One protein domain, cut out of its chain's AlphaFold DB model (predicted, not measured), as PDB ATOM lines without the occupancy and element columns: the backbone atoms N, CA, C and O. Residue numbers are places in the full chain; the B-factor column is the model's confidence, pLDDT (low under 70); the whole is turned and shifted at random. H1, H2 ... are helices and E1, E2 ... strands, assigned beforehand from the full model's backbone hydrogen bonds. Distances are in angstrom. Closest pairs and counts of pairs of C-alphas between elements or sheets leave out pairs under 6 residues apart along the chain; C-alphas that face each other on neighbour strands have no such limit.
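This is residues 415 to 630 of the 694 residues of the protein "Hypothetical protein" of Symbiodinium sp. KB8 (UniProt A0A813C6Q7). Two lobes, each built on a four-stranded sheet, are joined by a neck of helices; the chain crosses from the first lobe to the second through H2, H3 and H4 and comes back through H9. In the first lobe H1 covers one face of the sheet of E1, E2, E7 and E8, and H10 and H11 lie near it; in the second, H7 and H8 cover one face of the sheet of E3 to E6 and H5 covers the other. The 216 printed residues hold eleven named helices and eight named strands, in the order E1 H1 E2 H2 H3 H4 H5 H6 E3 H7 H8 E4 E5 E6 H9 E7 H10 H11 E8, and the class is mixed, helices and strands. The first sheet runs E2 E7 E1 E8, antiparallel; the second runs E3 E6 E5 E4, mixed. The whole is compact, with a radius of gyration of the C-alphas of 19.0 A, and spans 55 by 38 by 30 A.

E1, residues 415 to 420, begins at C-alpha 415 (246.776, 240.894, 241.071) and is 16.9 A long. H1, 427 to 435, is 12.3 A long. E2 is 440 to 444, H2 445 to 450, H3 453 to 457, H4 459 to 467, H5 477 to 484 and H6 488 to 493. E3 is 497 to 499 and H7 500 to 507. H8, 511 to 523, the longest helix, begins at C-alpha 511 (219.062, 248.373, 259.609) and is 18.3 A long. E4 is 527 to 531, E5, 534 to 539, is 15.7 A long, and E6 is 547 to 550. H9, 554 to 562, is 12.2 A long, and E7, 567 to 575, is 25.8 A. H10 is 582 to 589, H11 603 to 609, and E8, 627 to 629, ends at C-alpha 629 (236.747, 241.586, 242.235).

In the first sheet these backbone atoms are within hydrogen-bond range: N 418 of E1 and O 571 of E7, 2.9 A apart, N 441 of E2 and O 570 of E7, 2.8 A apart, and N 419 of E1 and O 628 of E8, 2.9 A apart. H1 is on this sheet at a height of 9.7 A, along the strands, at 1 degree to E7 on the local plane. H10 only grazes it with residues 582 to 586. H11 is close to H1 but not clearly touching, the closest C-alphas being those of Val 433 and Leu 603, 6.9 A. H9, the hub, touches five helices: H2 (Ser 445 and Thr 562, closest C-alphas, 4.7 A), H4, H8 and, only just with 3 pairs of C-alphas within 8 A each, H3 and H7. In the second sheet E4, E5 and E6 form a meander, each strand the antiparallel neighbour of the one before; E4 and E5 are a hairpin, as are E5 and E6. N 528 and O 536 are 2.8 A apart, N 549 and O 537 2.9 A, and N 498 and O 548, in the parallel pair E3 and E6, 3.0 A. Helices on both faces make three layers: H8 runs across the strands over E5 at a height of 8.7 A, on the same face as H7, and H5 is on the opposite face at 8.8 A. H4 is only just at the sheet's level, with a height of 3.9 A, and H6 only grazes the sheet with residues 488 to 492. Three split strand-helix-strand units, in each of which two strands of one sheet run the same way, with helices between them along the chain and one or more other strands between them in the sheet, have right-handed crossovers: E1 H1 E2, with E7 between the strands, E3 H7 H8 E4, with E6 and E5 between, and E7 H10 H11 E8, with E1 between. Every O i to N i+4 pair is within hydrogen-bond range in H1, H2, H3, H5, H6, H8 and H11, against 4 of 5 in H4 and H9 and 3 of 4 in H7 and H10.

The two farthest C-alphas, those of Gly 543 and Lys 578, are 58.5 A apart. The printed part has no cut. The links from H10 to H11 and from H11 to E8 are long. Mean pLDDT of the printed part is 88.6; 11 residues are under 70, among them 438 to 443.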
ATOM      1  N   SER A 415     247.188 241.806 240.014       85.38
ATOM      2  CA  SER A 415     246.776 240.894 241.071       85.38
ATOM      3  C   SER A 415     245.528 241.425 241.760       85.38
ATOM      4  O   SER A 415     245.526 242.546 242.282       85.38
ATOM      5  N   ALA A 416     244.476 240.611 241.800       87.69
ATOM      6  CA  ALA A 416     243.196 240.952 242.414       87.69
ATOM      7  C   ALA A 416     242.760 239.889 243.425       87.69
ATOM      8  O   ALA A 416     243.034 238.697 243.280       87.69
ATOM      9  N   PHE A 417     242.059 240.348 244.454       90.44
ATOM     10  CA  PHE A 417     241.204 239.521 245.287       90.44
ATOM     11  C   PHE A 417     239.817 239.471 244.633       90.44
ATOM     12  O   PHE A 417     239.258 240.495 244.236       90.44
ATOM     13  N   VAL A 418     239.276 238.270 244.473       91.31
ATOM     14  CA  VAL A 418     237.965 238.011 243.863       91.31
ATOM     15  C   VAL A 418     237.179 237.149 244.836       91.31
ATOM     16  O   VAL A 418     237.769 236.305 245.503       91.31
ATOM     17  N   PHE A 419     235.863 237.320 244.934       94.00
ATOM     18  CA  PHE A 419     235.043 236.388 245.704       94.00
ATOM     19  C   PHE A 419     233.621 236.245 245.176       94.00
ATOM     20  O   PHE A 419     233.023 237.197 244.672       94.00
ATOM     21  N   VAL A 420     233.061 235.051 245.354       95.44
ATOM     22  CA  VAL A 420     231.629 234.781 245.211       95.44
ATOM     23  C   VAL A 420     230.910 235.359 246.426       95.44
ATOM     24  O   VAL A 420     231.309 235.121 247.569       95.44
ATOM     25  N   LYS A 421     229.878 236.170 246.185       95.19
ATOM     26  CA  LYS A 421     229.099 236.840 247.232       95.19
ATOM     27  C   LYS A 421     228.194 235.849 247.980       95.19
ATOM     28  O   LYS A 421     227.737 234.886 247.366       95.19
ATOM     29  N   PRO A 422     227.842 236.108 249.256       94.31
ATOM     30  CA  PRO A 422     227.126 235.151 250.112       94.31
ATOM     31  C   PRO A 422     225.755 234.666 249.615       94.31
ATOM     32  O   PRO A 422     225.261 233.648 250.091       94.31
ATOM     33  N   HIS A 423     225.108 235.370 248.680       94.50
ATOM     34  CA  HIS A 423     223.856 234.927 248.052       94.50
ATOM     35  C   HIS A 423     224.064 233.904 246.920       94.50
ATOM     36  O   HIS A 423     223.104 233.253 246.511       94.50
ATOM     37  N   ALA A 424     225.295 233.791 246.414       96.00
ATOM     38  CA  ALA A 424     225.685 232.989 245.258       96.00
ATOM     39  C   ALA A 424     226.746 231.920 245.580       96.00
ATOM     40  O   ALA A 424     227.168 231.211 244.671       96.00
ATOM     41  N   VAL A 425     227.183 231.775 246.840       95.06
ATOM     42  CA  VAL A 425     228.099 230.691 247.241       95.06
ATOM     43  C   VAL A 425     227.368 229.350 247.146       95.06
ATOM     44  O   VAL A 425     226.691 228.912 248.074       95.06
ATOM     45  N   THR A 426     227.512 228.700 245.996       94.88
ATOM     46  CA  THR A 426     226.982 227.366 245.692       94.88
ATOM     47  C   THR A 426     228.079 226.527 245.027       94.88
ATOM     48  O   THR A 426     228.988 227.095 244.414       94.88
ATOM     49  N   PRO A 427     228.026 225.181 245.088       94.81
ATOM     50  CA  PRO A 427     229.006 224.332 244.406       94.81
ATOM     51  C   PRO A 427     229.106 224.626 242.903       94.81
ATOM     52  O   PRO A 427     230.212 224.668 242.363       94.81
ATOM     53  N   SER A 428     227.973 224.903 242.248       95.50
ATOM     54  CA  SER A 428     227.900 225.262 240.828       95.50
ATOM     55  C   SER A 428     228.580 226.604 240.540       95.50
ATOM     56  O   SER A 428     229.484 226.658 239.709       95.50
ATOM     57  N   THR A 429     228.240 227.672 241.273       96.06
ATOM     58  CA  THR A 429     228.848 229.003 241.071       96.06
ATOM     59  C   THR A 429     230.340 228.999 241.401       96.06
ATOM     60  O   THR A 429     231.140 229.560 240.658       96.06
ATOM     61  N   ASN A 430     230.751 228.304 242.465       93.88
ATOM     62  CA  ASN A 430     232.161 228.151 242.835       93.88
ATOM     63  C   ASN A 430     232.954 227.305 241.818       93.88
ATOM     64  O   ASN A 430     234.184 227.378 241.785       93.88
ATOM     65  N   SER A 431     232.278 226.489 241.004       91.19
ATOM     66  CA  SER A 431     232.897 225.745 239.900       91.19
ATOM     67  C   SER A 431     233.004 226.617 238.651       91.19
ATOM     68  O   SER A 431     234.099 226.753 238.115       91.19
ATOM     69  N   LEU A 432     231.924 227.312 238.275       91.94
ATOM     70  CA  LEU A 432     231.904 228.317 237.206       91.94
ATOM     71  C   LEU A 432     233.020 229.361 237.394       91.94
ATOM     72  O   LEU A 432     233.927 229.475 236.575       91.94
ATOM     73  N   VAL A 433     233.028 230.043 238.543       92.12
ATOM     74  CA  VAL A 433     234.008 231.092 238.872       92.12
ATOM     75  C   VAL A 433     235.433 230.534 239.002       92.12
ATOM     76  O   VAL A 433     236.399 231.265 238.805       92.12
ATOM     77  N   ARG A 434     235.603 229.233 239.283       86.56
ATOM     78  CA  ARG A 434     236.927 228.589 239.298       86.56
ATOM     79  C   ARG A 434     237.466 228.340 237.899       86.56
ATOM     80  O   ARG A 434     238.657 228.574 237.703       86.56
ATOM     81  N   ASN A 435     236.625 227.867 236.984       83.94
ATOM     82  CA  ASN A 435     237.026 227.537 235.618       83.94
ATOM     83  C   ASN A 435     237.552 228.778 234.877       83.94
ATOM     84  O   ASN A 435     238.522 228.669 234.137       83.94
ATOM     85  N   GLU A 436     236.994 229.953 235.177       81.88
ATOM     86  CA  GLU A 436     237.432 231.241 234.622       81.88
ATOM     87  C   GLU A 436     238.701 231.835 235.293       81.88
ATOM     88  O   GLU A 436     239.327 232.718 234.711       81.88
ATOM     89  N   LEU A 437     239.086 231.429 236.523       80.38
ATOM     90  CA  LEU A 437     240.018 232.219 237.376       80.38
ATOM     91  C   LEU A 437     241.126 231.470 238.166       80.38
ATOM     92  O   LEU A 437     242.104 232.091 238.578       80.38
ATOM     93  N   ALA A 438     240.981 230.171 238.442       56.72
ATOM     94  CA  ALA A 438     242.049 229.243 238.866       56.72
ATOM     95  C   ALA A 438     243.083 229.616 239.990       56.72
ATOM     96  O   ALA A 438     244.270 229.335 239.837       56.72
ATOM     97  N   LYS A 439     242.673 230.117 241.174       45.94
ATOM     98  CA  LYS A 439     243.447 230.068 242.465       45.94
ATOM     99  C   LYS A 439     242.508 230.357 243.656       45.94
ATOM    100  O   LYS A 439     241.943 231.437 243.653       45.94
ATOM    101  N   LYS A 440     242.305 229.462 244.645       49.22
ATOM    102  CA  LYS A 440     241.099 229.459 245.536       49.22
ATOM    103  C   LYS A 440     241.335 229.417 247.068       49.22
ATOM    104  O   LYS A 440     242.380 228.941 247.504       49.22
ATOM    105  N   GLY A 441     240.307 229.774 247.852       56.75
ATOM    106  CA  GLY A 441     240.148 229.518 249.299       56.75
ATOM    107  C   GLY A 441     238.753 229.905 249.846       56.75
ATOM    108  O   GLY A 441     237.904 230.368 249.088       56.75
ATOM    109  N   ASP A 442     238.505 229.737 251.152       63.97
ATOM    110  CA  ASP A 442     237.193 229.951 251.806       63.97
ATOM    111  C   ASP A 442     237.280 230.813 253.086       63.97
ATOM    112  O   ASP A 442     238.275 230.740 253.810       63.97
ATOM    113  N   LEU A 443     236.238 231.610 253.386       63.47
ATOM    114  CA  LEU A 443     236.075 232.384 254.636       63.47
ATOM    115  C   LEU A 443     234.607 232.386 255.117       63.47
ATOM    116  O   LEU A 443     233.695 232.583 254.312       63.47
ATOM    117  N   THR A 444     234.376 232.217 256.426       74.31
ATOM    118  CA  THR A 444     233.032 232.139 257.047       74.31
ATOM    119  C   THR A 444     232.569 233.472 257.653       74.31
ATOM    120  O   THR A 444     233.396 234.334 257.963       74.31
ATOM    121  N   SER A 445     231.255 233.642 257.859       67.81
ATOM    122  CA  SER A 445     230.635 234.842 258.453       67.81
ATOM    123  C   SER A 445     231.304 235.312 259.742       67.81
ATOM    124  O   SER A 445     231.520 236.508 259.935       67.81
ATOM    125  N   GLU A 446     231.666 234.372 260.609       74.19
ATOM    126  CA  GLU A 446     232.164 234.624 261.960       74.19
ATOM    127  C   GLU A 446     233.555 235.267 261.901       74.19
ATOM    128  O   GLU A 446     233.820 236.254 262.585       74.19
ATOM    129  N   VAL A 447     234.421 234.768 261.010       65.75
ATOM    130  CA  VAL A 447     235.757 235.333 260.761       65.75
ATOM    131  C   VAL A 447     235.649 236.720 260.120       65.75
ATOM    132  O   VAL A 447     236.404 237.628 260.475       65.75
ATOM    133  N   ILE A 448     234.700 236.900 259.195       65.94
ATOM    134  CA  ILE A 448     234.471 238.167 258.487       65.94
ATOM    135  C   ILE A 448     233.983 239.256 259.449       65.94
ATOM    136  O   ILE A 448     234.452 240.394 259.355       65.94
ATOM    137  N   ASP A 449     233.087 238.917 260.379       70.50
ATOM    138  CA  ASP A 449     232.567 239.847 261.381       70.50
ATOM    139  C   ASP A 449     233.592 240.158 262.477       70.50
ATOM    140  O   ASP A 449     233.923 241.325 262.697       70.50
ATOM    141  N   GLN A 450     234.171 239.123 263.100       75.62
ATOM    142  CA  GLN A 450     235.138 239.259 264.195       75.62
ATOM    143  C   GLN A 450     236.340 240.126 263.793       75.62
ATOM    144  O   GLN A 450     236.785 240.978 264.565       75.62
ATOM    145  N   LYS A 451     236.850 239.940 262.567       70.94
ATOM    146  CA  LYS A 451     237.986 240.698 262.017       70.94
ATOM    147  C   LYS A 451     237.564 241.946 261.227       70.94
ATOM    148  O   LYS A 451     238.418 242.676 260.721       70.94
ATOM    149  N   LYS A 452     236.256 242.215 261.124       74.50
ATOM    150  CA  LYS A 452     235.662 243.368 260.420       74.50
ATOM    151  C   LYS A 452     236.129 243.494 258.963       74.50
ATOM    152  O   LYS A 452     236.308 244.598 258.446       74.50
ATOM    153  N   LEU A 453     236.338 242.361 258.287       67.12
ATOM    154  CA  LEU A 453     236.967 242.313 256.959       67.12
ATOM    155  C   LEU A 453     236.127 243.051 255.913       67.12
ATOM    156  O   LEU A 453     236.667 243.783 255.085       67.12
ATOM    157  N   ILE A 454     234.800 242.922 255.990       74.75
ATOM    158  CA  ILE A 454     233.862 243.618 255.104       74.75
ATOM    159  C   ILE A 454     233.836 245.140 255.350       74.75
ATOM    160  O   ILE A 454     233.688 245.913 254.401       74.75
ATOM    161  N   ASP A 455     234.048 245.580 256.596       75.75
ATOM    162  CA  ASP A 455     234.096 246.999 256.972       75.75
ATOM    163  C   ASP A 455     235.386 247.661 256.480       75.75
ATOM    164  O   ASP A 455     235.350 248.782 255.979       75.75
ATOM    165  N   GLN A 456     236.519 246.959 256.578       62.88
ATOM    166  CA  GLN A 456     237.804 247.398 256.025       62.88
ATOM    167  C   GLN A 456     237.783 247.399 254.488       62.88
ATOM    168  O   GLN A 456     238.228 248.354 253.854       62.88
ATOM    169  N   HIS A 457     237.199 246.370 253.872       71.06
ATOM    170  CA  HIS A 457     237.044 246.277 252.421       71.06
ATOM    171  C   HIS A 457     236.220 247.439 251.847       71.06
ATOM    172  O   HIS A 457     236.645 248.112 250.907       71.06
ATOM    173  N   TYR A 458     235.071 247.731 252.458       70.12
ATOM    174  CA  TYR A 458     234.234 248.873 252.104       70.12
ATOM    175  C   TYR A 458     234.510 250.103 252.980       70.12
ATOM    176  O   TYR A 458     233.594 250.898 253.181       70.12
ATOM    177  N   TYR A 459     235.742 250.330 253.464       73.56
ATOM    178  CA  TYR A 459     236.033 251.392 254.449       73.56
ATOM    179  C   TYR A 459     235.538 252.778 254.020       73.56
ATOM    180  O   TYR A 459     235.000 253.532 254.831       73.56
ATOM    181  N   ALA A 460     235.619 253.098 252.725       73.19
ATOM    182  CA  ALA A 460     235.086 254.338 252.159       73.19
ATOM    183  C   ALA A 460     233.572 254.533 252.394       73.19
ATOM    184  O   ALA A 460     233.124 255.671 252.524       73.19
ATOM    185  N   ILE A 461     232.803 253.442 252.453       79.19
ATOM    186  CA  ILE A 461     231.365 253.419 252.747       79.19
ATOM    187  C   ILE A 461     231.141 253.292 254.258       79.19
ATOM    188  O   ILE A 461     230.408 254.100 254.827       79.19
ATOM    189  N   ALA A 462     231.803 252.313 254.887       77.69
ATOM    190  CA  ALA A 462     231.655 251.942 256.291       77.69
ATOM    191  C   ALA A 462     231.969 253.113 257.229       77.69
ATOM    192  O   ALA A 462     231.125 253.496 258.033       77.69
ATOM    193  N   SER A 463     233.125 253.767 257.054       81.81
ATOM    194  CA  SER A 463     233.523 254.932 257.863       81.81
ATOM    195  C   SER A 463     232.438 256.009 257.910       81.81
ATOM    196  O   SER A 463     232.130 256.526 258.975       81.81
ATOM    197  N   LYS A 464     231.796 256.287 256.774       86.19
ATOM    198  CA  LYS A 464     230.773 257.333 256.610       86.19
ATOM    199  C   LYS A 464     229.358 256.851 256.987       86.19
ATOM    200  O   LYS A 464     228.428 257.649 256.986       86.19
ATOM    201  N   ALA A 465     229.199 255.562 257.302       83.62
ATOM    202  CA  ALA A 465     227.955 254.931 257.742       83.62
ATOM    203  C   ALA A 465     227.934 254.607 259.249       83.62
ATOM    204  O   ALA A 465     226.858 254.591 259.843       83.62
ATOM    205  N   THR A 466     229.088 254.322 259.865       86.69
ATOM    206  CA  THR A 466     229.155 253.752 261.227       86.69
ATOM    207  C   THR A 466     230.269 254.301 262.126       86.69
ATOM    208  O   THR A 466     230.273 253.969 263.308       86.69
ATOM    209  N   ILE A 467     231.209 255.112 261.619       83.44
ATOM    210  CA  ILE A 467     232.360 255.598 262.409       83.44
ATOM    211  C   ILE A 467     232.316 257.120 262.563       83.44
ATOM    212  O   ILE A 467     232.246 257.629 263.677       83.44
ATOM    213  N   LEU A 468     232.341 257.836 261.440       86.38
ATOM    214  CA  LEU A 468     232.401 259.291 261.382       86.38
ATOM    215  C   LEU A 468     231.042 259.910 261.718       86.38
ATOM    216  O   LEU A 468     229.990 259.475 261.232       86.38
ATOM    217  N   LYS A 469     231.071 260.973 262.516       89.81
ATOM    218  CA  LYS A 469     229.941 261.873 262.741       89.81
ATOM    219  C   LYS A 469     229.787 262.837 261.555       89.81
ATOM    220  O   LYS A 469     230.762 263.105 260.856       89.81
ATOM    221  N   PRO A 470     228.588 263.404 261.322       89.75
ATOM    222  CA  PRO A 470     228.346 264.363 260.239       89.75
ATOM    223  C   PRO A 470     229.343 265.533 260.195       89.75
ATOM    224  O   PRO A 470     229.792 265.912 259.118       89.75
ATOM    225  N   SER A 471     229.753 266.044 261.360       89.75
ATOM    226  CA  SER A 471     230.769 267.095 261.526       89.75
ATOM    227  C   SER A 471     232.169 266.728 261.011       89.75
ATOM    228  O   SER A 471     232.972 267.620 260.759       89.75
ATOM    229  N   GLU A 472     232.469 265.439 260.838       86.94
ATOM    230  CA  GLU A 472     233.759 264.914 260.369       86.94
ATOM    231  C   GLU A 472     233.737 264.569 258.863       86.94
ATOM    232  O   GLU A 472     234.714 264.058 258.301       86.94
ATOM    233  N   LEU A 473     232.613 264.826 258.182       87.00
ATOM    234  CA  LEU A 473     232.424 264.547 256.763       87.00
ATOM    235  C   LEU A 473     232.725 265.784 255.907       87.00
ATOM    236  O   LEU A 473     232.087 266.826 256.031       87.00
ATOM    237  N   ASN A 474     233.632 265.630 254.939       87.38
ATOM    238  CA  ASN A 474     233.930 266.634 253.912       87.38
ATOM    239  C   ASN A 474     232.805 266.707 252.854       87.38
ATOM    240  O   ASN A 474     232.986 266.327 251.695       87.38
ATOM    241  N   VAL A 475     231.612 267.142 253.271       89.12
ATOM    242  CA  VAL A 475     230.418 267.275 252.423       89.12
ATOM    243  C   VAL A 475     230.575 268.460 251.457       89.12
ATOM    244  O   VAL A 475     230.837 269.577 251.904       89.12
ATOM    245  N   PRO A 476     230.368 268.280 250.138       91.44
ATOM    246  CA  PRO A 476     230.300 269.397 249.197       91.44
ATOM    247  C   PRO A 476     229.001 270.193 249.419       91.44
ATOM    248  O   PRO A 476     227.949 269.815 248.895       91.44
ATOM    249  N   LYS A 477     229.071 271.266 250.223       93.19
ATOM    250  CA  LYS A 477     227.910 272.043 250.706       93.19
ATOM    251  C   LYS A 477     226.950 272.445 249.584       93.19
ATOM    252  O   LYS A 477     225.769 272.118 249.657       93.19
ATOM    253  N   ASP A 478     227.466 273.034 248.509       92.56
ATOM    254  CA  ASP A 478     226.678 273.496 247.356       92.56
ATOM    255  C   ASP A 478     225.867 272.354 246.722       92.56
ATOM    256  O   ASP A 478     224.708 272.528 246.349       92.56
ATOM    257  N   LYS A 479     226.447 271.146 246.645       92.81
ATOM    258  CA  LYS A 479     225.764 269.965 246.096       92.81
ATOM    259  C   LYS A 479     224.752 269.366 247.074       92.81
ATOM    260  O   LYS A 479     223.755 268.803 246.630       92.81
ATOM    261  N   PHE A 480     224.991 269.467 248.381       95.94
ATOM    262  CA  PHE A 480     224.001 269.100 249.395       95.94
ATOM    263  C   PHE A 480     222.780 270.029 249.290       95.94
ATOM    264  O   PHE A 480     221.660 269.555 249.108       95.94
ATOM    265  N   GLN A 481     223.007 271.345 249.272       96.00
ATOM    266  CA  GLN A 481     221.947 272.348 249.160       96.00
ATOM    267  C   GLN A 481     221.186 272.251 247.831       96.00
ATOM    268  O   GLN A 481     219.957 272.222 247.837       96.00
ATOM    269  N   SER A 482     221.891 272.087 246.708       94.81
ATOM    270  CA  SER A 482     221.277 271.893 245.386       94.81
ATOM    271  C   SER A 482     220.446 270.608 245.261       94.81
ATOM    272  O   SER A 482     219.606 270.542 244.367       94.81
ATOM    273  N   GLN A 483     220.670 269.586 246.098       95.94
ATOM    274  CA  GLN A 483     219.871 268.353 246.088       95.94
ATOM    275  C   GLN A 483     218.673 268.415 247.046       95.94
ATOM    276  O   GLN A 483     217.648 267.789 246.776       95.94
ATOM    277  N   PHE A 484     218.816 269.105 248.183       96.19
ATOM    278  CA  PHE A 484     217.894 268.986 249.319       96.19
ATOM    279  C   PHE A 484     217.144 270.272 249.695       96.19
ATOM    280  O   PHE A 484     216.219 270.202 250.503       96.19
ATOM    281  N   GLY A 485     217.505 271.427 249.125       95.88
ATOM    282  CA  GLY A 485     216.833 272.713 249.359       95.88
ATOM    283  C   GLY A 485     217.145 273.387 250.703       95.88
ATOM    284  O   GLY A 485     216.563 274.420 251.011       95.88
ATOM    285  N   ILE A 486     218.063 272.828 251.494       96.94
ATOM    286  CA  ILE A 486     218.515 273.333 252.799       96.94
ATOM    287  C   ILE A 486     220.047 273.401 252.802       96.94
ATOM    288  O   ILE A 486     220.692 272.528 252.212       96.94
ATOM    289  N   SER A 487     220.652 274.422 253.419       97.06
ATOM    290  CA  SER A 487     222.116 274.477 253.501       97.06
ATOM    291  C   SER A 487     222.661 273.354 254.394       97.06
ATOM    292  O   SER A 487     221.953 272.787 255.231       97.06
ATOM    293  N   TRP A 488     223.938 273.016 254.219       95.50
ATOM    294  CA  TRP A 488     224.593 272.038 255.089       95.50
ATOM    295  C   TRP A 488     224.618 272.493 256.555       95.50
ATOM    296  O   TRP A 488     224.403 271.688 257.459       95.50
ATOM    297  N   ASP A 489     224.862 273.783 256.787       95.12
ATOM    298  CA  ASP A 489     225.033 274.326 258.132       95.12
ATOM    299  C   ASP A 489     223.684 274.447 258.864       95.12
ATOM    300  O   ASP A 489     223.613 274.133 260.050       95.12
ATOM    301  N   ASP A 490     222.592 274.748 258.148       97.25
ATOM    302  CA  ASP A 490     221.225 274.658 258.687       97.25
ATOM    303  C   ASP A 490     220.854 273.212 259.047       97.25
ATOM    304  O   ASP A 490     220.270 272.957 260.100       97.25
ATOM    305  N   ALA A 491     221.198 272.242 258.191       96.62
ATOM    306  CA  ALA A 491     220.904 270.832 258.439       96.62
ATOM    307  C   ALA A 491     221.700 270.268 259.634       96.62
ATOM    308  O   ALA A 491     221.169 269.456 260.395       96.62
ATOM    309  N   MET A 492     222.938 270.737 259.838       95.94
ATOM    310  CA  MET A 492     223.718 270.505 261.060       95.94
ATOM    311  C   MET A 492     223.048 271.152 262.283       95.94
ATOM    312  O   MET A 492     222.800 270.465 263.272       95.94
ATOM    313  N   ALA A 493     222.715 272.446 262.218       95.50
ATOM    314  CA  ALA A 493     222.149 273.201 263.339       95.50
ATOM    315  C   ALA A 493     220.762 272.696 263.783       95.50
ATOM    316  O   ALA A 493     220.443 272.720 264.969       95.50
ATOM    317  N   GLN A 494     219.948 272.191 262.852       96.06
ATOM    318  CA  GLN A 494     218.627 271.610 263.128       96.06
ATOM    319  C   GLN A 494     218.667 270.135 263.577       96.06
ATOM    320  O   GLN A 494     217.601 269.519 263.712       96.06
ATOM    321  N   GLY A 495     219.862 269.554 263.757       95.50
ATOM    322  CA  GLY A 495     220.043 268.154 264.151       95.50
ATOM    323  C   GLY A 495     219.468 267.163 263.135       95.50
ATOM    324  O   GLY A 495     218.857 266.178 263.523       95.50
ATOM    325  N   LEU A 496     219.574 267.454 261.833       96.88
ATOM    326  CA  LEU A 496     218.918 266.679 260.770       96.88
ATOM    327  C   LEU A 496     219.827 265.681 260.049       96.88
ATOM    328  O   LEU A 496     219.342 264.952 259.189       96.88
ATOM    329  N   VAL A 497     221.127 265.660 260.332       96.88
ATOM    330  CA  VAL A 497     222.125 264.865 259.597       96.88
ATOM    331  C   VAL A 497     222.699 263.754 260.469       96.88
ATOM    332  O   VAL A 497     223.074 263.997 261.610       96.88
ATOM    333  N   PHE A 498     222.792 262.534 259.933       97.00
ATOM    334  CA  PHE A 498     223.208 261.338 260.681       97.00
ATOM    335  C   PHE A 498     223.995 260.361 259.797       97.00
ATOM    336  O   PHE A 498     223.734 260.246 258.601       97.00
ATOM    337  N   ASN A 499     224.926 259.595 260.372       95.88
ATOM    338  CA  ASN A 499     225.396 258.362 259.727       95.88
ATOM    339  C   ASN A 499     224.328 257.253 259.880       95.88
ATOM    340  O   ASN A 499     223.387 257.409 260.657       95.88
ATOM    341  N   ALA A 500     224.442 256.145 259.144       94.56
ATOM    342  CA  ALA A 500     223.456 255.059 259.184       94.56
ATOM    343  C   ALA A 500     223.216 254.489 260.600       94.56
ATOM    344  O   ALA A 500     222.067 254.291 260.988       94.56
ATOM    345  N   MET A 501     224.271 254.268 261.393       91.31
ATOM    346  CA  MET A 501     224.132 253.682 262.735       91.31
ATOM    347  C   MET A 501     223.426 254.619 263.717       91.31
ATOM    348  O   MET A 501     222.613 254.174 264.524       91.31
ATOM    349  N   ASP A 502     223.742 255.911 263.673       95.12
ATOM    350  CA  ASP A 502     223.095 256.903 264.525       95.12
ATOM    351  C   ASP A 502     221.670 257.218 264.032       95.12
ATOM    352  O   ASP A 502     220.786 257.420 264.857       95.12
ATOM    353  N   ALA A 503     221.404 257.131 262.722       95.94
ATOM    354  CA  ALA A 503     220.053 257.222 262.161       95.94
ATOM    355  C   ALA A 503     219.133 256.082 262.633       95.94
ATOM    356  O   ALA A 503     217.969 256.335 262.932       95.94
ATOM    357  N   CYS A 504     219.638 254.846 262.762       93.62
ATOM    358  CA  CYS A 504     218.872 253.741 263.360       93.62
ATOM    359  C   CYS A 504     218.453 254.029 264.813       93.62
ATOM    360  O   CYS A 504     217.359 253.637 265.214       93.62
ATOM    361  N   LYS A 505     219.291 254.735 265.588       94.06
ATOM    362  CA  LYS A 505     218.994 255.129 266.979       94.06
ATOM    363  C   LYS A 505     217.979 256.270 267.018       94.06
ATOM    364  O   LYS A 505     216.941 256.124 267.654       94.06
ATOM    365  N   GLU A 506     218.255 257.354 266.291       94.19
ATOM    366  CA  GLU A 506     217.402 258.549 266.193       94.19
ATOM    367  C   GLU A 506     215.979 258.188 265.753       94.19
ATOM    368  O   GLU A 506     214.999 258.554 266.392       94.19
ATOM    369  N   LEU A 507     215.861 257.410 264.673       93.75
ATOM    370  CA  LEU A 507     214.565 256.968 264.176       93.75
ATOM    371  C   LEU A 507     213.964 255.846 265.027       93.75
ATOM    372  O   LEU A 507     212.774 255.598 264.891       93.75
ATOM    373  N   SER A 508     214.741 255.152 265.866       93.12
ATOM    374  CA  SER A 508     214.353 253.879 266.493       93.12
ATOM    375  C   SER A 508     213.820 252.884 265.450       93.12
ATOM    376  O   SER A 508     212.621 252.601 265.366       93.12
ATOM    377  N   CYS A 509     214.726 252.411 264.590       92.38
ATOM    378  CA  CYS A 509     214.442 251.463 263.510       92.38
ATOM    379  C   CYS A 509     215.581 250.453 263.304       92.38
ATOM    380  O   CYS A 509     216.729 250.705 263.682       92.38
ATOM    381  N   SER A 510     215.273 249.318 262.678       91.31
ATOM    382  CA  SER A 510     216.280 248.330 262.287       91.31
ATOM    383  C   SER A 510     217.120 248.794 261.081       91.31
ATOM    384  O   SER A 510     216.707 249.680 260.322       91.31
ATOM    385  N   PRO A 511     218.298 248.185 260.845       90.06
ATOM    386  CA  PRO A 511     219.062 248.373 259.609       90.06
ATOM    387  C   PRO A 511     218.264 248.075 258.333       90.06
ATOM    388  O   PRO A 511     218.480 248.708 257.299       90.06
ATOM    389  N   GLU A 512     217.341 247.117 258.399       89.56
ATOM    390  CA  GLU A 512     216.487 246.679 257.296       89.56
ATOM    391  C   GLU A 512     215.389 247.711 257.006       89.56
ATOM    392  O   GLU A 512     215.175 248.066 255.847       89.56
ATOM    393  N   GLU A 513     214.753 248.260 258.046       93.38
ATOM    394  CA  GLU A 513     213.789 249.362 257.933       93.38
ATOM    395  C   GLU A 513     214.450 250.633 257.384       93.38
ATOM    396  O   GLU A 513     213.913 251.270 256.474       93.38
ATOM    397  N   LEU A 514     215.651 250.971 257.874       94.88
ATOM    398  CA  LEU A 514     216.429 252.098 257.361       94.88
ATOM    399  C   LEU A 514     216.800 251.897 255.885       94.88
ATOM    400  O   LEU A 514     216.680 252.830 255.090       94.88
ATOM    401  N   ASN A 515     217.218 250.688 255.493       93.12
ATOM    402  CA  ASN A 515     217.536 250.360 254.103       93.12
ATOM    403  C   ASN A 515     216.285 250.398 253.200       93.12
ATOM    404  O   ASN A 515     216.356 250.885 252.070       93.12
ATOM    405  N   ALA A 516     215.123 249.963 253.694       92.75
ATOM    406  CA  ALA A 516     213.854 250.061 252.974       92.75
ATOM    407  C   ALA A 516     213.436 251.526 252.743       92.75
ATOM    408  O   ALA A 516     213.145 251.912 251.607       92.75
ATOM    409  N   ALA A 517     213.489 252.364 253.785       94.88
ATOM    410  CA  ALA A 517     213.189 253.792 253.684       94.88
ATOM    411  C   ALA A 517     214.199 254.525 252.778       94.88
ATOM    412  O   ALA A 517     213.810 255.291 251.897       94.88
ATOM    413  N   TRP A 518     215.493 254.210 252.891       94.88
ATOM    414  CA  TRP A 518     216.544 254.669 251.974       94.88
ATOM    415  C   TRP A 518     216.282 254.255 250.517       94.88
ATOM    416  O   TRP A 518     216.492 255.038 249.585       94.88
ATOM    417  N   GLY A 519     215.794 253.030 250.301       91.50
ATOM    418  CA  GLY A 519     215.378 252.518 248.999       91.50
ATOM    419  C   GLY A 519     214.194 253.288 248.407       91.50
ATOM    420  O   GLY A 519     214.192 253.571 247.206       91.50
ATOM    421  N   ALA A 520     213.229 253.696 249.236       93.62
ATOM    422  CA  ALA A 520     212.146 254.591 248.831       93.62
ATOM    423  C   ALA A 520     212.680 255.987 248.458       93.62
ATOM    424  O   ALA A 520     212.392 256.473 247.363       93.62
ATOM    425  N   SER A 521     213.553 256.583 249.278       93.50
ATOM    426  CA  SER A 521     214.220 257.859 248.971       93.50
ATOM    427  C   SER A 521     215.014 257.810 247.662       93.50
ATOM    428  O   SER A 521     214.970 258.763 246.884       93.50
ATOM    429  N   LYS A 522     215.690 256.688 247.364       91.19
ATOM    430  CA  LYS A 522     216.365 256.457 246.075       91.19
ATOM    431  C   LYS A 522     215.376 256.477 244.904       91.19
ATOM    432  O   LYS A 522     215.647 257.146 243.911       91.19
ATOM    433  N   LYS A 523     214.247 255.762 245.010       90.75
ATOM    434  CA  LYS A 523     213.194 255.735 243.973       90.75
ATOM    435  C   LYS A 523     212.562 257.116 243.760       90.75
ATOM    436  O   LYS A 523     212.289 257.482 242.627       90.75
ATOM    437  N   ALA A 524     212.407 257.898 244.828       93.19
ATOM    438  CA  ALA A 524     211.893 259.268 244.794       93.19
ATOM    439  C   ALA A 524     212.932 260.335 244.370       93.19
ATOM    440  O   ALA A 524     212.664 261.527 244.493       93.19
ATOM    441  N   GLY A 525     214.139 259.945 243.934       92.44
ATOM    442  CA  GLY A 525     215.203 260.876 243.526       92.44
ATOM    443  C   GLY A 525     215.854 261.677 244.668       92.44
ATOM    444  O   GLY A 525     216.714 262.520 244.418       92.44
ATOM    445  N   LYS A 526     215.500 261.407 245.929       95.12
ATOM    446  CA  LYS A 526     215.924 262.152 247.129       95.12
ATOM    447  C   LYS A 526     217.312 261.726 247.642       95.12
ATOM    448  O   LYS A 526     217.496 261.531 248.847       95.12
ATOM    449  N   LEU A 527     218.289 261.533 246.747       94.19
ATOM    450  CA  LEU A 527     219.578 260.905 247.077       94.19
ATOM    451  C   LEU A 527     220.771 261.537 246.328       94.19
ATOM    452  O   LEU A 527     220.931 261.380 245.120       94.19
ATOM    453  N   ALA A 528     221.662 262.196 247.074       93.31
ATOM    454  CA  ALA A 528     222.904 262.781 246.575       93.31
ATOM    455  C   ALA A 528     224.047 261.752 246.504       93.31
ATOM    456  O   ALA A 528     224.390 261.109 247.498       93.31
ATOM    457  N   LYS A 529     224.747 261.690 245.364       91.31
ATOM    458  CA  LYS A 529     226.083 261.070 245.259       91.31
ATOM    459  C   LYS A 529     227.168 262.147 245.326       91.31
ATOM    460  O   LYS A 529     227.341 262.907 244.367       91.31
ATOM    461  N   PHE A 530     227.918 262.196 246.425       85.44
ATOM    462  CA  PHE A 530     229.039 263.127 246.609       85.44
ATOM    463  C   PHE A 530     230.364 262.570 246.069       85.44
ATOM    464  O   PHE A 530     231.223 263.335 245.638       85.44
ATOM    465  N   GLY A 531     230.520 261.244 246.009       79.25
ATOM    466  CA  GLY A 531     231.689 260.611 245.397       79.25
ATOM    467  C   GLY A 531     231.586 259.091 245.298       79.25
ATOM    468  O   GLY A 531     230.515 258.507 245.463       79.25
ATOM    469  N   GLY A 532     232.718 258.433 245.032       74.81
ATOM    470  CA  GLY A 532     232.846 256.993 245.264       74.81
ATOM    471  C   GLY A 532     232.648 256.691 246.750       74.81
ATOM    472  O   GLY A 532     233.252 257.351 247.591       74.81
ATOM    473  N   GLY A 533     231.749 255.756 247.065       79.62
ATOM    474  CA  GLY A 533     231.427 255.344 248.436       79.62
ATOM    475  C   GLY A 533     230.758 256.392 249.341       79.62
ATOM    476  O   GLY A 533     230.559 256.119 250.519       79.62
ATOM    477  N   PHE A 534     230.402 257.573 248.822       87.62
ATOM    478  CA  PHE A 534     229.896 258.690 249.624       87.62
ATOM    479  C   PHE A 534     228.542 259.170 249.092       87.62
ATOM    480  O   PHE A 534     228.468 259.872 248.075       87.62
ATOM    481  N   TYR A 535     227.480 258.757 249.785       93.31
ATOM    482  CA  TYR A 535     226.085 258.991 249.429       93.31
ATOM    483  C   TYR A 535     225.307 259.559 250.621       93.31
ATOM    484  O   TYR A 535     225.523 259.140 251.757       93.31
ATOM    485  N   CYS A 536     224.358 260.452 250.350       96.44
ATOM    486  CA  CYS A 536     223.405 260.966 251.333       96.44
ATOM    487  C   CYS A 536     221.980 260.829 250.797       96.44
ATOM    488  O   CYS A 536     221.746 261.093 249.620       96.44
ATOM    489  N   GLY A 537     221.030 260.442 251.643       96.69
ATOM    490  CA  GLY A 537     219.621 260.282 251.285       96.69
ATOM    491  C   GLY A 537     218.725 260.976 252.297       96.69
ATOM    492  O   GLY A 537     218.947 260.841 253.500       96.69
ATOM    493  N   LYS A 538     217.713 261.710 251.822       97.31
ATOM    494  CA  LYS A 538     216.664 262.257 252.692       97.31
ATOM    495  C   LYS A 538     215.683 261.135 253.018       97.31
ATOM    496  O   LYS A 538     214.835 260.796 252.191       97.31
ATOM    497  N   VAL A 539     215.862 260.517 254.178       96.69
ATOM    498  CA  VAL A 539     215.031 259.432 254.702       96.69
ATOM    499  C   VAL A 539     213.775 260.027 255.327       96.69
ATOM    500  O   VAL A 539     213.834 260.965 256.122       96.69
ATOM    501  N   GLU A 540     212.633 259.471 254.946       94.62
ATOM    502  CA  GLU A 540     211.304 259.863 255.403       94.62
ATOM    503  C   GLU A 540     210.590 258.588 255.875       94.62
ATOM    504  O   GLU A 540     210.526 257.601 255.142       94.62
ATOM    505  N   MET A 541     210.093 258.588 257.113       92.31
ATOM    506  CA  MET A 541     209.338 257.482 257.712       92.31
ATOM    507  C   MET A 541     208.068 258.040 258.357       92.31
ATOM    508  O   MET A 541     208.078 259.159 258.870       92.31
ATOM    509  N   SER A 542     206.976 257.272 258.334       88.88
ATOM    510  CA  SER A 542     205.691 257.732 258.875       88.88
ATOM    511  C   SER A 542     205.804 258.097 260.360       88.88
ATOM    512  O   SER A 542     206.453 257.389 261.128       88.88
ATOM    513  N   GLY A 543     205.208 259.227 260.752       87.56
ATOM    514  CA  GLY A 543     205.255 259.747 262.124       87.56
ATOM    515  C   GLY A 543     206.620 260.273 262.598       87.56
ATOM    516  O   GLY A 543     206.744 260.615 263.771       87.56
ATOM    517  N   ARG A 544     207.646 260.347 261.736       88.88
ATOM    518  CA  ARG A 544     209.019 260.748 262.105       88.88
ATOM    519  C   ARG A 544     209.487 261.969 261.301       88.88
ATOM    520  O   ARG A 544     209.089 262.160 260.151       88.88
ATOM    521  N   LYS A 545     210.348 262.804 261.895       90.69
ATOM    522  CA  LYS A 545     210.952 263.971 261.222       90.69
ATOM    523  C   LYS A 545     211.832 263.485 260.050       90.69
ATOM    524  O   LYS A 545     212.615 262.559 260.255       90.69
ATOM    525  N   PRO A 546     211.753 264.074 258.840       95.19
ATOM    526  CA  PRO A 546     212.660 263.731 257.744       95.19
ATOM    527  C   PRO A 546     214.119 264.044 258.096       95.19
ATOM    528  O   PRO A 546     214.405 265.171 258.500       95.19
ATOM    529  N   ILE A 547     215.036 263.095 257.888       97.50
ATOM    530  CA  ILE A 547     216.473 263.256 258.190       97.50
ATOM    531  C   ILE A 547     217.370 262.921 256.992       97.50
ATOM    532  O   ILE A 547     217.002 262.171 256.090       97.50
ATOM    533  N   TYR A 548     218.577 263.473 256.986       97.81
ATOM    534  CA  TYR A 548     219.607 263.282 255.970       97.81
ATOM    535  C   TYR A 548     220.623 262.247 256.453       97.81
ATOM    536  O   TYR A 548     221.530 262.542 257.232       97.81
ATOM    537  N   VAL A 549     220.455 261.013 255.993       97.50
ATOM    538  CA  VAL A 549     221.306 259.888 256.391       97.50
ATOM    539  C   VAL A 549     222.494 259.779 255.436       97.50
ATOM    540  O   VAL A 549     222.355 260.028 254.238       97.50
ATOM    541  N   PHE A 550     223.653 259.352 255.930       95.31
ATOM    542  CA  PHE A 550     224.805 258.972 255.112       95.31
ATOM    543  C   PHE A 550     224.913 257.452 254.984       95.31
ATOM    544  O   PHE A 550     224.917 256.727 255.977       95.31
ATOM    545  N   ASN A 551     225.015 256.975 253.736       93.25
ATOM    546  CA  ASN A 551     225.182 255.561 253.379       93.25
ATOM    547  C   ASN A 551     224.194 254.588 254.078       93.25
ATOM    548  O   ASN A 551     224.589 253.492 254.467       93.25
ATOM    549  N   GLY A 552     222.907 254.948 254.207       92.00
ATOM    550  CA  GLY A 552     221.903 254.205 255.000       92.00
ATOM    551  C   GLY A 552     221.727 252.718 254.650       92.00
ATOM    552  O   GLY A 552     221.408 251.910 255.515       92.00
ATOM    553  N   PHE A 553     222.027 252.329 253.409       88.50
ATOM    554  CA  PHE A 553     222.027 250.934 252.950       88.50
ATOM    555  C   PHE A 553     223.129 250.050 253.574       88.50
ATOM    556  O   PHE A 553     223.052 248.824 253.497       88.50
ATOM    557  N   PHE A 554     224.186 250.645 254.143       88.25
ATOM    558  CA  PHE A 554     225.424 249.934 254.472       88.25
ATOM    559  C   PHE A 554     225.238 248.827 255.516       88.25
ATOM    560  O   PHE A 554     225.818 247.758 255.363       88.25
ATOM    561  N   MET A 555     224.439 249.052 256.561       85.25
ATOM    562  CA  MET A 555     224.305 248.082 257.656       85.25
ATOM    563  C   MET A 555     223.571 246.808 257.210       85.25
ATOM    564  O   MET A 555     224.031 245.705 257.500       85.25
ATOM    565  N   SER A 556     222.512 246.948 256.410       85.12
ATOM    566  CA  SER A 556     221.832 245.813 255.771       85.12
ATOM    567  C   SER A 556     222.749 245.116 254.746       85.12
ATOM    568  O   SER A 556     222.875 243.895 254.758       85.12
ATOM    569  N   MET A 557     223.512 245.877 253.944       83.69
ATOM    570  CA  MET A 557     224.530 245.318 253.036       83.69
ATOM    571  C   MET A 557     225.625 244.532 253.781       83.69
ATOM    572  O   MET A 557     226.084 243.509 253.281       83.69
ATOM    573  N   ARG A 558     226.043 244.987 254.970       85.12
ATOM    574  CA  ARG A 558     227.008 244.301 255.843       85.12
ATOM    575  C   ARG A 558     226.439 242.984 256.372       85.12
ATOM    576  O   ARG A 558     227.132 241.972 256.323       85.12
ATOM    577  N   SER A 559     225.175 242.992 256.803       85.50
ATOM    578  CA  SER A 559     224.457 241.820 257.326       85.50
ATOM    579  C   SER A 559     224.513 240.620 256.368       85.50
ATOM    580  O   SER A 559     224.766 239.499 256.806       85.50
ATOM    581  N   ASN A 560     224.434 240.850 255.049       85.19
ATOM    582  CA  ASN A 560     224.579 239.792 254.037       85.19
ATOM    583  C   ASN A 560     225.898 238.993 254.145       85.19
ATOM    584  O   ASN A 560     225.919 237.836 253.729       85.19
ATOM    585  N   PHE A 561     226.967 239.578 254.702       86.38
ATOM    586  CA  PHE A 561     228.284 238.952 254.894       86.38
ATOM    587  C   PHE A 561     228.543 238.451 256.319       86.38
ATOM    588  O   PHE A 561     229.364 237.553 256.491       86.38
ATOM    589  N   THR A 562     227.895 239.043 257.328       88.31
ATOM    590  CA  THR A 562     228.204 238.808 258.751       88.31
ATOM    591  C   THR A 562     227.110 238.071 259.521       88.31
ATOM    592  O   THR A 562     227.347 237.666 260.653       88.31
ATOM    593  N   ALA A 563     225.916 237.890 258.949       87.31
ATOM    594  CA  ALA A 563     224.887 237.043 259.551       87.31
ATOM    595  C   ALA A 563     225.363 235.573 259.631       87.31
ATOM    596  O   ALA A 563     226.064 235.132 258.719       87.31
ATOM    597  N   PRO A 564     224.975 234.795 260.662       87.19
ATOM    598  CA  PRO A 564     225.390 233.399 260.801       87.19
ATOM    599  C   PRO A 564     225.027 232.529 259.592       87.19
ATOM    600  O   PRO A 564     223.965 232.691 258.984       87.19
ATOM    601  N   GLY A 565     225.900 231.576 259.257       86.38
ATOM    602  CA  GLY A 565     225.696 230.678 258.115       86.38
ATOM    603  C   GLY A 565     225.874 231.362 256.754       86.38
ATOM    604  O   GLY A 565     225.273 230.935 255.765       86.38
ATOM    605  N   LYS A 566     226.678 232.431 256.691       90.19
ATOM    606  CA  LYS A 566     227.140 233.058 255.445       90.19
ATOM    607  C   LYS A 566     228.621 232.747 255.225       90.19
ATOM    608  O   LYS A 566     229.347 232.330 256.125       90.19
ATOM    609  N   SER A 567     229.089 232.941 254.003       91.12
ATOM    610  CA  SER A 567     230.495 232.765 253.646       91.12
ATOM    611  C   SER A 567     230.812 233.515 252.359       91.12
ATOM    612  O   SER A 567     229.910 233.988 251.663       91.12
ATOM    613  N   ILE A 568     232.100 233.605 252.035       94.00
ATOM    614  CA  ILE A 568     232.567 233.903 250.682       94.00
ATOM    615  C   ILE A 568     233.528 232.801 250.226       94.00
ATOM    616  O   ILE A 568     234.393 232.370 250.992       94.00
ATOM    617  N   HIS A 569     233.401 232.373 248.968       93.06
ATOM    618  CA  HIS A 569     234.427 231.571 248.298       93.06
ATOM    619  C   HIS A 569     235.335 232.537 247.539       93.06
ATOM    620  O   HIS A 569     234.851 233.281 246.682       93.06
ATOM    621  N   TYR A 570     236.619 232.592 247.888       94.00
ATOM    622  CA  TYR A 570     237.542 233.613 247.397       94.00
ATOM    623  C   TYR A 570     238.625 233.056 246.475       94.00
ATOM    624  O   TYR A 570     238.962 231.873 246.489       94.00
ATOM    625  N   TYR A 571     239.207 233.958 245.690       89.88
ATOM    626  CA  TYR A 571     240.290 233.688 244.763       89.88
ATOM    627  C   TYR A 571     241.335 234.808 244.813       89.88
ATOM    628  O   TYR A 571     241.012 235.978 245.038       89.88
ATOM    629  N   THR A 572     242.596 234.458 244.562       88.75
ATOM    630  CA  THR A 572     243.674 235.427 244.304       88.75
ATOM    631  C   THR A 572     244.173 235.223 242.886       88.75
ATOM    632  O   THR A 572     244.913 234.275 242.622       88.75
ATOM    633  N   VAL A 573     243.743 236.092 241.979       87.56
ATOM    634  CA  VAL A 573     244.006 235.952 240.543       87.56
ATOM    635  C   VAL A 573     245.180 236.839 240.147       87.56
ATOM    636  O   VAL A 573     245.308 237.954 240.658       87.56
ATOM    637  N   GLU A 574     246.048 236.334 239.270       85.62
ATOM    638  CA  GLU A 574     247.283 236.998 238.835       85.62
ATOM    639  C   GLU A 574     247.422 236.894 237.309       85.62
ATOM    640  O   GLU A 574     247.243 235.808 236.760       85.62
ATOM    641  N   TRP A 575     247.701 238.008 236.619       83.50
ATOM    642  CA  TRP A 575     247.740 238.073 235.149       83.50
ATOM    643  C   TRP A 575     248.695 239.154 234.607       83.50
ATOM    644  O   TRP A 575     249.160 240.020 235.350       83.50
ATOM    645  N   ASP A 576     249.016 239.114 233.309       79.56
ATOM    646  CA  ASP A 576     249.833 240.140 232.637       79.56
ATOM    647  C   ASP A 576     248.935 241.246 232.044       79.56
ATOM    648  O   ASP A 576     248.016 240.965 231.277       79.56
ATOM    649  N   GLU A 577     249.222 242.514 232.364       80.56
ATOM    650  CA  GLU A 577     248.552 243.700 231.790       80.56
ATOM    651  C   GLU A 577     248.682 243.746 230.253       80.56
ATOM    652  O   GLU A 577     247.841 244.342 229.583       80.56
ATOM    653  N   LYS A 578     249.710 243.099 229.678       79.00
ATOM    654  CA  LYS A 578     249.897 242.985 228.222       79.00
ATOM    655  C   LYS A 578     248.868 242.086 227.536       79.00
ATOM    656  O   LYS A 578     248.584 242.312 226.365       79.00
ATOM    657  N   THR A 579     248.368 241.051 228.217       78.50
ATOM    658  CA  THR A 579     247.437 240.067 227.631       78.50
ATOM    659  C   THR A 579     245.996 240.306 228.060       78.50
ATOM    660  O   THR A 579     245.077 240.036 227.292       78.50
ATOM    661  N   LEU A 580     245.787 240.855 229.259       76.62
ATOM    662  CA  LEU A 580     244.479 241.236 229.774       76.62
ATOM    663  C   LEU A 580     244.610 242.547 230.556       76.62
ATOM    664  O   LEU A 580     245.201 242.591 231.633       76.62
ATOM    665  N   SER A 581     244.026 243.628 230.044       84.12
ATOM    666  CA  SER A 581     244.031 244.901 230.769       84.12
ATOM    667  C   SER A 581     243.147 244.829 232.021       84.12
ATOM    668  O   SER A 581     242.162 244.089 232.066       84.12
ATOM    669  N   TRP A 582     243.432 245.647 233.037       84.44
ATOM    670  CA  TRP A 582     242.515 245.835 234.174       84.44
ATOM    671  C   TRP A 582     241.085 246.232 233.779       84.44
ATOM    672  O   TRP A 582     240.149 245.927 234.520       84.44
ATOM    673  N   GLU A 583     240.913 246.936 232.659       84.62
ATOM    674  CA  GLU A 583     239.600 247.332 232.144       84.62
ATOM    675  C   GLU A 583     238.852 246.119 231.580       84.62
ATOM    676  O   GLU A 583     237.706 245.881 231.958       84.62
ATOM    677  N   ASP A 584     239.528 245.276 230.800       82.25
ATOM    678  CA  ASP A 584     238.959 244.045 230.251       82.25
ATOM    679  C   ASP A 584     238.710 242.980 231.326       82.25
ATOM    680  O   ASP A 584     237.657 242.343 231.324       82.25
ATOM    681  N   PHE A 585     239.593 242.843 232.319       87.50
ATOM    682  CA  PHE A 585     239.331 242.011 233.497       87.50
ATOM    683  C   PHE A 585     238.052 242.461 234.228       87.50
ATOM    684  O   PHE A 585     237.215 241.645 234.616       87.50
ATOM    685  N   ARG A 586     237.855 243.778 234.382       88.81
ATOM    686  CA  ARG A 586     236.691 244.353 235.071       88.81
ATOM    687  C   ARG A 586     235.416 244.429 234.231       88.81
ATOM    688  O   ARG A 586     234.351 244.513 234.842       88.81
ATOM    689  N   GLY A 587     235.516 244.460 232.904       84.06
ATOM    690  CA  GLY A 587     234.403 244.693 231.980       84.06
ATOM    691  C   GLY A 587     233.988 243.467 231.167       84.06
ATOM    692  O   GLY A 587     232.791 243.229 231.034       84.06
ATOM    693  N   LYS A 588     234.952 242.677 230.677       86.38
ATOM    694  CA  LYS A 588     234.728 241.462 229.874       86.38
ATOM    695  C   LYS A 588     234.723 240.203 230.740       86.38
ATOM    696  O   LYS A 588     233.745 239.477 230.717       86.38
ATOM    697  N   VAL A 589     235.751 239.981 231.566       87.94
ATOM    698  CA  VAL A 589     235.844 238.754 232.390       87.94
ATOM    699  C   VAL A 589     234.849 238.790 233.557       87.94
ATOM    700  O   VAL A 589     234.014 237.904 233.706       87.94
ATOM    701  N   LEU A 590     234.883 239.841 234.382       93.94
ATOM    702  CA  LEU A 590     233.978 239.970 235.532       93.94
ATOM    703  C   LEU A 590     232.572 240.466 235.155       93.94
ATOM    704  O   LEU A 590     231.592 240.118 235.814       93.94
ATOM    705  N   GLY A 591     232.487 241.338 234.151       91.94
ATOM    706  CA  GLY A 591     231.292 242.120 233.838       91.94
ATOM    707  C   GLY A 591     231.126 243.394 234.697       91.94
ATOM    708  O   GLY A 591     231.667 243.486 235.810       91.94
ATOM    709  N   PRO A 592     230.356 244.395 234.221       88.75
ATOM    710  CA  PRO A 592     229.983 245.609 234.959       88.75
ATOM    711  C   PRO A 592     229.180 245.323 236.240       88.75
ATOM    712  O   PRO A 592     228.807 244.193 236.540       88.75
ATOM    713  N   THR A 593     228.959 246.345 237.075       90.19
ATOM    714  CA  THR A 593     228.331 246.174 238.404       90.19
ATOM    715  C   THR A 593     226.860 245.753 238.329       90.19
ATOM    716  O   THR A 593     226.384 245.084 239.242       90.19
ATOM    717  N   ASP A 594     226.152 246.139 237.271       91.88
ATOM    718  CA  ASP A 594     224.780 245.716 236.997       91.88
ATOM    719  C   ASP A 594     224.801 244.478 236.080       91.88
ATOM    720  O   ASP A 594     225.262 244.606 234.943       91.88
ATOM    721  N   PRO A 595     224.344 243.292 236.535       94.88
ATOM    722  CA  PRO A 595     224.337 242.085 235.707       94.88
ATOM    723  C   PRO A 595     223.523 242.239 234.416       94.88
ATOM    724  O   PRO A 595     223.910 241.687 233.392       94.88
ATOM    725  N   ALA A 596     222.453 243.043 234.425       94.50
ATOM    726  CA  ALA A 596     221.612 243.273 233.246       94.50
ATOM    727  C   ALA A 596     222.322 244.071 232.130       94.50
ATOM    728  O   ALA A 596     221.843 244.121 231.001       94.50
ATOM    729  N   GLN A 597     223.468 244.689 232.439       94.12
ATOM    730  CA  GLN A 597     224.320 245.414 231.490       94.12
ATOM    731  C   GLN A 597     225.583 244.618 231.121       94.12
ATOM    732  O   GLN A 597     226.473 245.153 230.458       94.12
ATOM    733  N   ALA A 598     225.716 243.375 231.595       93.12
ATOM    734  CA  ALA A 598     226.935 242.597 231.449       93.12
ATOM    735  C   ALA A 598     226.987 241.798 230.132       93.12
ATOM    736  O   ALA A 598     225.954 241.292 229.685       93.12
ATOM    737  N   PRO A 599     228.178 241.628 229.520       91.44
ATOM    738  CA  PRO A 599     228.373 240.651 228.449       91.44
ATOM    739  C   PRO A 599     227.936 239.260 228.927       91.44
ATOM    740  O   PRO A 599     228.238 238.892 230.064       91.44
ATOM    741  N   LYS A 600     227.204 238.501 228.103       91.94
ATOM    742  CA  LYS A 600     226.608 237.206 228.506       91.94
ATOM    743  C   LYS A 600     227.658 236.158 228.894       91.94
ATOM    744  O   LYS A 600     227.397 235.320 229.743       91.94
ATOM    745  N   ASP A 601     228.822 236.253 228.269       85.00
ATOM    746  CA  ASP A 601     230.054 235.499 228.483       85.00
ATOM    747  C   ASP A 601     230.832 235.934 229.739       85.00
ATOM    748  O   ASP A 601     231.583 235.142 230.302       85.00
ATOM    749  N   SER A 602     230.619 237.151 230.249       93.75
ATOM    750  CA  SER A 602     231.222 237.580 231.517       93.75
ATOM    751  C   SER A 602     230.657 236.804 232.708       93.75
ATOM    752  O   SER A 602     229.485 236.426 232.704       93.75
ATOM    753  N   LEU A 603     231.427 236.662 233.791       95.94
ATOM    754  CA  LEU A 603     230.983 235.978 235.013       95.94
ATOM    755  C   LEU A 603     229.630 236.477 235.539       95.94
ATOM    756  O   LEU A 603     228.819 235.680 236.003       95.94
ATOM    757  N   ARG A 604     229.350 237.784 235.464       97.88
ATOM    758  CA  ARG A 604     228.042 238.332 235.869       97.88
ATOM    759  C   ARG A 604     226.928 238.084 234.859       97.88
ATOM    760  O   ARG A 604     225.787 237.954 235.290       97.88
ATOM    761  N   GLY A 605     227.245 238.003 233.570       96.25
ATOM    762  CA  GLY A 605     226.299 237.596 232.532       96.25
ATOM    763  C   GLY A 605     225.910 236.128 232.670       96.25
ATOM    764  O   GLY A 605     224.722 235.831 232.748       96.25
ATOM    765  N   GLN A 606     226.895 235.236 232.819       96.06
ATOM    766  CA  GLN A 606     226.684 233.804 233.046       96.06
ATOM    767  C   GLN A 606     225.893 233.561 234.349       96.06
ATOM    768  O   GLN A 606     224.879 232.865 234.345       96.06
ATOM    769  N   ILE A 607     226.268 234.220 235.459       97.81
ATOM    770  CA  ILE A 607     225.531 234.101 236.732       97.81
ATOM    771  C   ILE A 607     224.103 234.671 236.644       97.81
ATOM    772  O   ILE A 607     223.219 234.153 237.324       97.81
ATOM    773  N   LEU A 608     223.844 235.703 235.826       97.81
ATOM    774  CA  LEU A 608     222.482 236.196 235.573       97.81
ATOM    775  C   LEU A 608     221.675 235.242 234.685       97.81
ATOM    776  O   LEU A 608     220.499 235.032 234.965       97.81
ATOM    777  N   ALA A 609     222.270 234.671 233.639       96.88
ATOM    778  CA  ALA A 609     221.577 233.753 232.738       96.88
ATOM    779  C   ALA A 609     221.127 232.480 233.472       96.88
ATOM    780  O   ALA A 609     219.949 232.122 233.442       96.88
ATOM    781  N   ASP A 610     222.048 231.851 234.204       96.38
ATOM    782  CA  ASP A 610     221.859 230.509 234.758       96.38
ATOM    783  C   ASP A 610     221.515 230.496 236.256       96.38
ATOM    784  O   ASP A 610     221.601 229.449 236.897       96.38
ATOM    785  N   TRP A 611     221.097 231.626 236.846       97.88
ATOM    786  CA  TRP A 611     220.963 231.784 238.309       97.88
ATOM    787  C   TRP A 611     220.191 230.653 239.006       97.88
ATOM    788  O   TRP A 611     220.584 230.210 240.086       97.88
ATOM    789  N   LYS A 612     219.132 230.136 238.368       97.88
ATOM    790  CA  LYS A 612     218.332 229.006 238.873       97.88
ATOM    791  C   LYS A 612     219.106 227.684 238.858       97.88
ATOM    792  O   LYS A 612     219.097 226.971 239.856       97.88
ATOM    793  N   ALA A 613     219.799 227.371 237.760       96.69
ATOM    794  CA  ALA A 613     220.625 226.165 237.623       96.69
ATOM    795  C   ALA A 613     221.889 226.224 238.505       96.69
ATOM    796  O   ALA A 613     222.355 225.208 239.021       96.69
ATOM    797  N   LEU A 614     222.397 227.432 238.753       96.69
ATOM    798  CA  LEU A 614     223.468 227.707 239.708       96.69
ATOM    799  C   LEU A 614     223.007 227.651 241.178       96.69
ATOM    800  O   LEU A 614     223.849 227.682 242.076       96.69
ATOM    801  N   GLY A 615     221.702 227.533 241.447       96.94
ATOM    802  CA  GLY A 615     221.136 227.369 242.790       96.94
ATOM    803  C   GLY A 615     220.972 228.662 243.599       96.94
ATOM    804  O   GLY A 615     220.862 228.601 244.825       96.94
ATOM    805  N   LEU A 616     220.967 229.833 242.954       96.94
ATOM    806  CA  LEU A 616     220.696 231.108 243.623       96.94
ATOM    807  C   LEU A 616     219.210 231.197 244.014       96.94
ATOM    808  O   LEU A 616     218.325 230.739 243.294       96.94
ATOM    809  N   LYS A 617     218.923 231.830 245.156       94.75
ATOM    810  CA  LYS A 617     217.548 231.975 245.682       94.75
ATOM    811  C   LYS A 617     216.726 233.078 245.002       94.75
ATOM    812  O   LYS A 617     215.522 233.163 245.222       94.75
ATOM    813  N   SER A 618     217.373 233.936 244.221       94.50
ATOM    814  CA  SER A 618     216.778 235.099 243.565       94.50
ATOM    815  C   SER A 618     217.629 235.531 242.375       94.50
ATOM    816  O   SER A 618     218.842 235.311 242.365       94.50
ATOM    817  N   GLU A 619     217.005 236.216 241.422       96.44
ATOM    818  CA  GLU A 619     217.684 236.805 240.271       96.44
ATOM    819  C   GLU A 619     218.756 237.838 240.700       96.44
ATOM    820  O   GLU A 619     218.487 238.683 241.567       96.44
ATOM    821  N   PRO A 620     219.980 237.778 240.137       96.44
ATOM    822  CA  PRO A 620     221.042 238.737 240.423       96.44
ATOM    823  C   PRO A 620     220.665 240.190 240.122       96.44
ATOM    824  O   PRO A 620     219.984 240.499 239.150       96.44
ATOM    825  N   ASN A 621     221.176 241.110 240.936       91.69
ATOM    826  CA  ASN A 621     220.919 242.547 240.807       91.69
ATOM    827  C   ASN A 621     222.163 243.369 241.189       91.69
ATOM    828  O   ASN A 621     223.163 242.815 241.630       91.69
ATOM    829  N   VAL A 622     222.112 244.700 241.064       86.62
ATOM    830  CA  VAL A 622     223.242 245.617 241.346       86.62
ATOM    831  C   VAL A 622     223.889 245.420 242.733       86.62
ATOM    832  O   VAL A 622     225.096 245.627 242.878       86.62
ATOM    833  N   GLY A 623     223.113 245.040 243.754       82.25
ATOM    834  CA  GLY A 623     223.628 244.678 245.079       82.25
ATOM    835  C   GLY A 623     224.169 243.250 245.096       82.25
ATOM    836  O   GLY A 623     225.350 243.029 245.376       82.25
ATOM    837  N   ASP A 624     223.325 242.296 244.714       91.38
ATOM    838  CA  ASP A 624     223.620 240.862 244.711       91.38
ATOM    839  C   ASP A 624     224.007 240.372 243.301       91.38
ATOM    840  O   ASP A 624     223.349 239.549 242.667       91.38
ATOM    841  N   ASN A 625     225.133 240.889 242.800       94.62
ATOM    842  CA  ASN A 625     225.654 240.673 241.440       94.62
ATOM    843  C   ASN A 625     226.653 239.503 241.319       94.62
ATOM    844  O   ASN A 625     227.667 239.624 240.633       94.62
ATOM    845  N   GLY A 626     226.399 238.396 242.019       95.81
ATOM    846  CA  GLY A 626     227.175 237.143 241.965       95.81
ATOM    847  C   GLY A 626     228.587 237.206 242.566       95.81
ATOM    848  O   GLY A 626     228.878 236.525 243.543       95.81
ATOM    849  N   VAL A 627     229.460 238.041 242.003       94.31
ATOM    850  CA  VAL A 627     230.902 238.103 242.293       94.31
ATOM    851  C   VAL A 627     231.388 239.525 242.573       94.31
ATOM    852  O   VAL A 627     230.905 240.498 241.992       94.31
ATOM    853  N   HIS A 628     232.400 239.656 243.427       93.38
ATOM    854  CA  HIS A 628     233.262 240.834 243.569       93.38
ATOM    855  C   HIS A 628     234.639 240.552 242.965       93.38
ATOM    856  O   HIS A 628     235.122 239.432 243.067       93.38
ATOM    857  N   ALA A 629     235.300 241.581 242.434       90.19
ATOM    858  CA  ALA A 629     236.747 241.586 242.235       90.19
ATOM    859  C   ALA A 629     237.308 242.980 242.511       90.19
ATOM    860  O   ALA A 629     236.628 243.979 242.242       90.19
ATOM    861  N   SER A 630     238.549 243.041 242.988       87.25
ATOM    862  CA  SER A 630     239.260 244.291 243.257       87.25
ATOM    863  C   SER A 630     239.212 245.277 242.094       87.25
ATOM    864  O   SER A 630     239.102 244.906 240.922       87.25
TER     865      SER A 630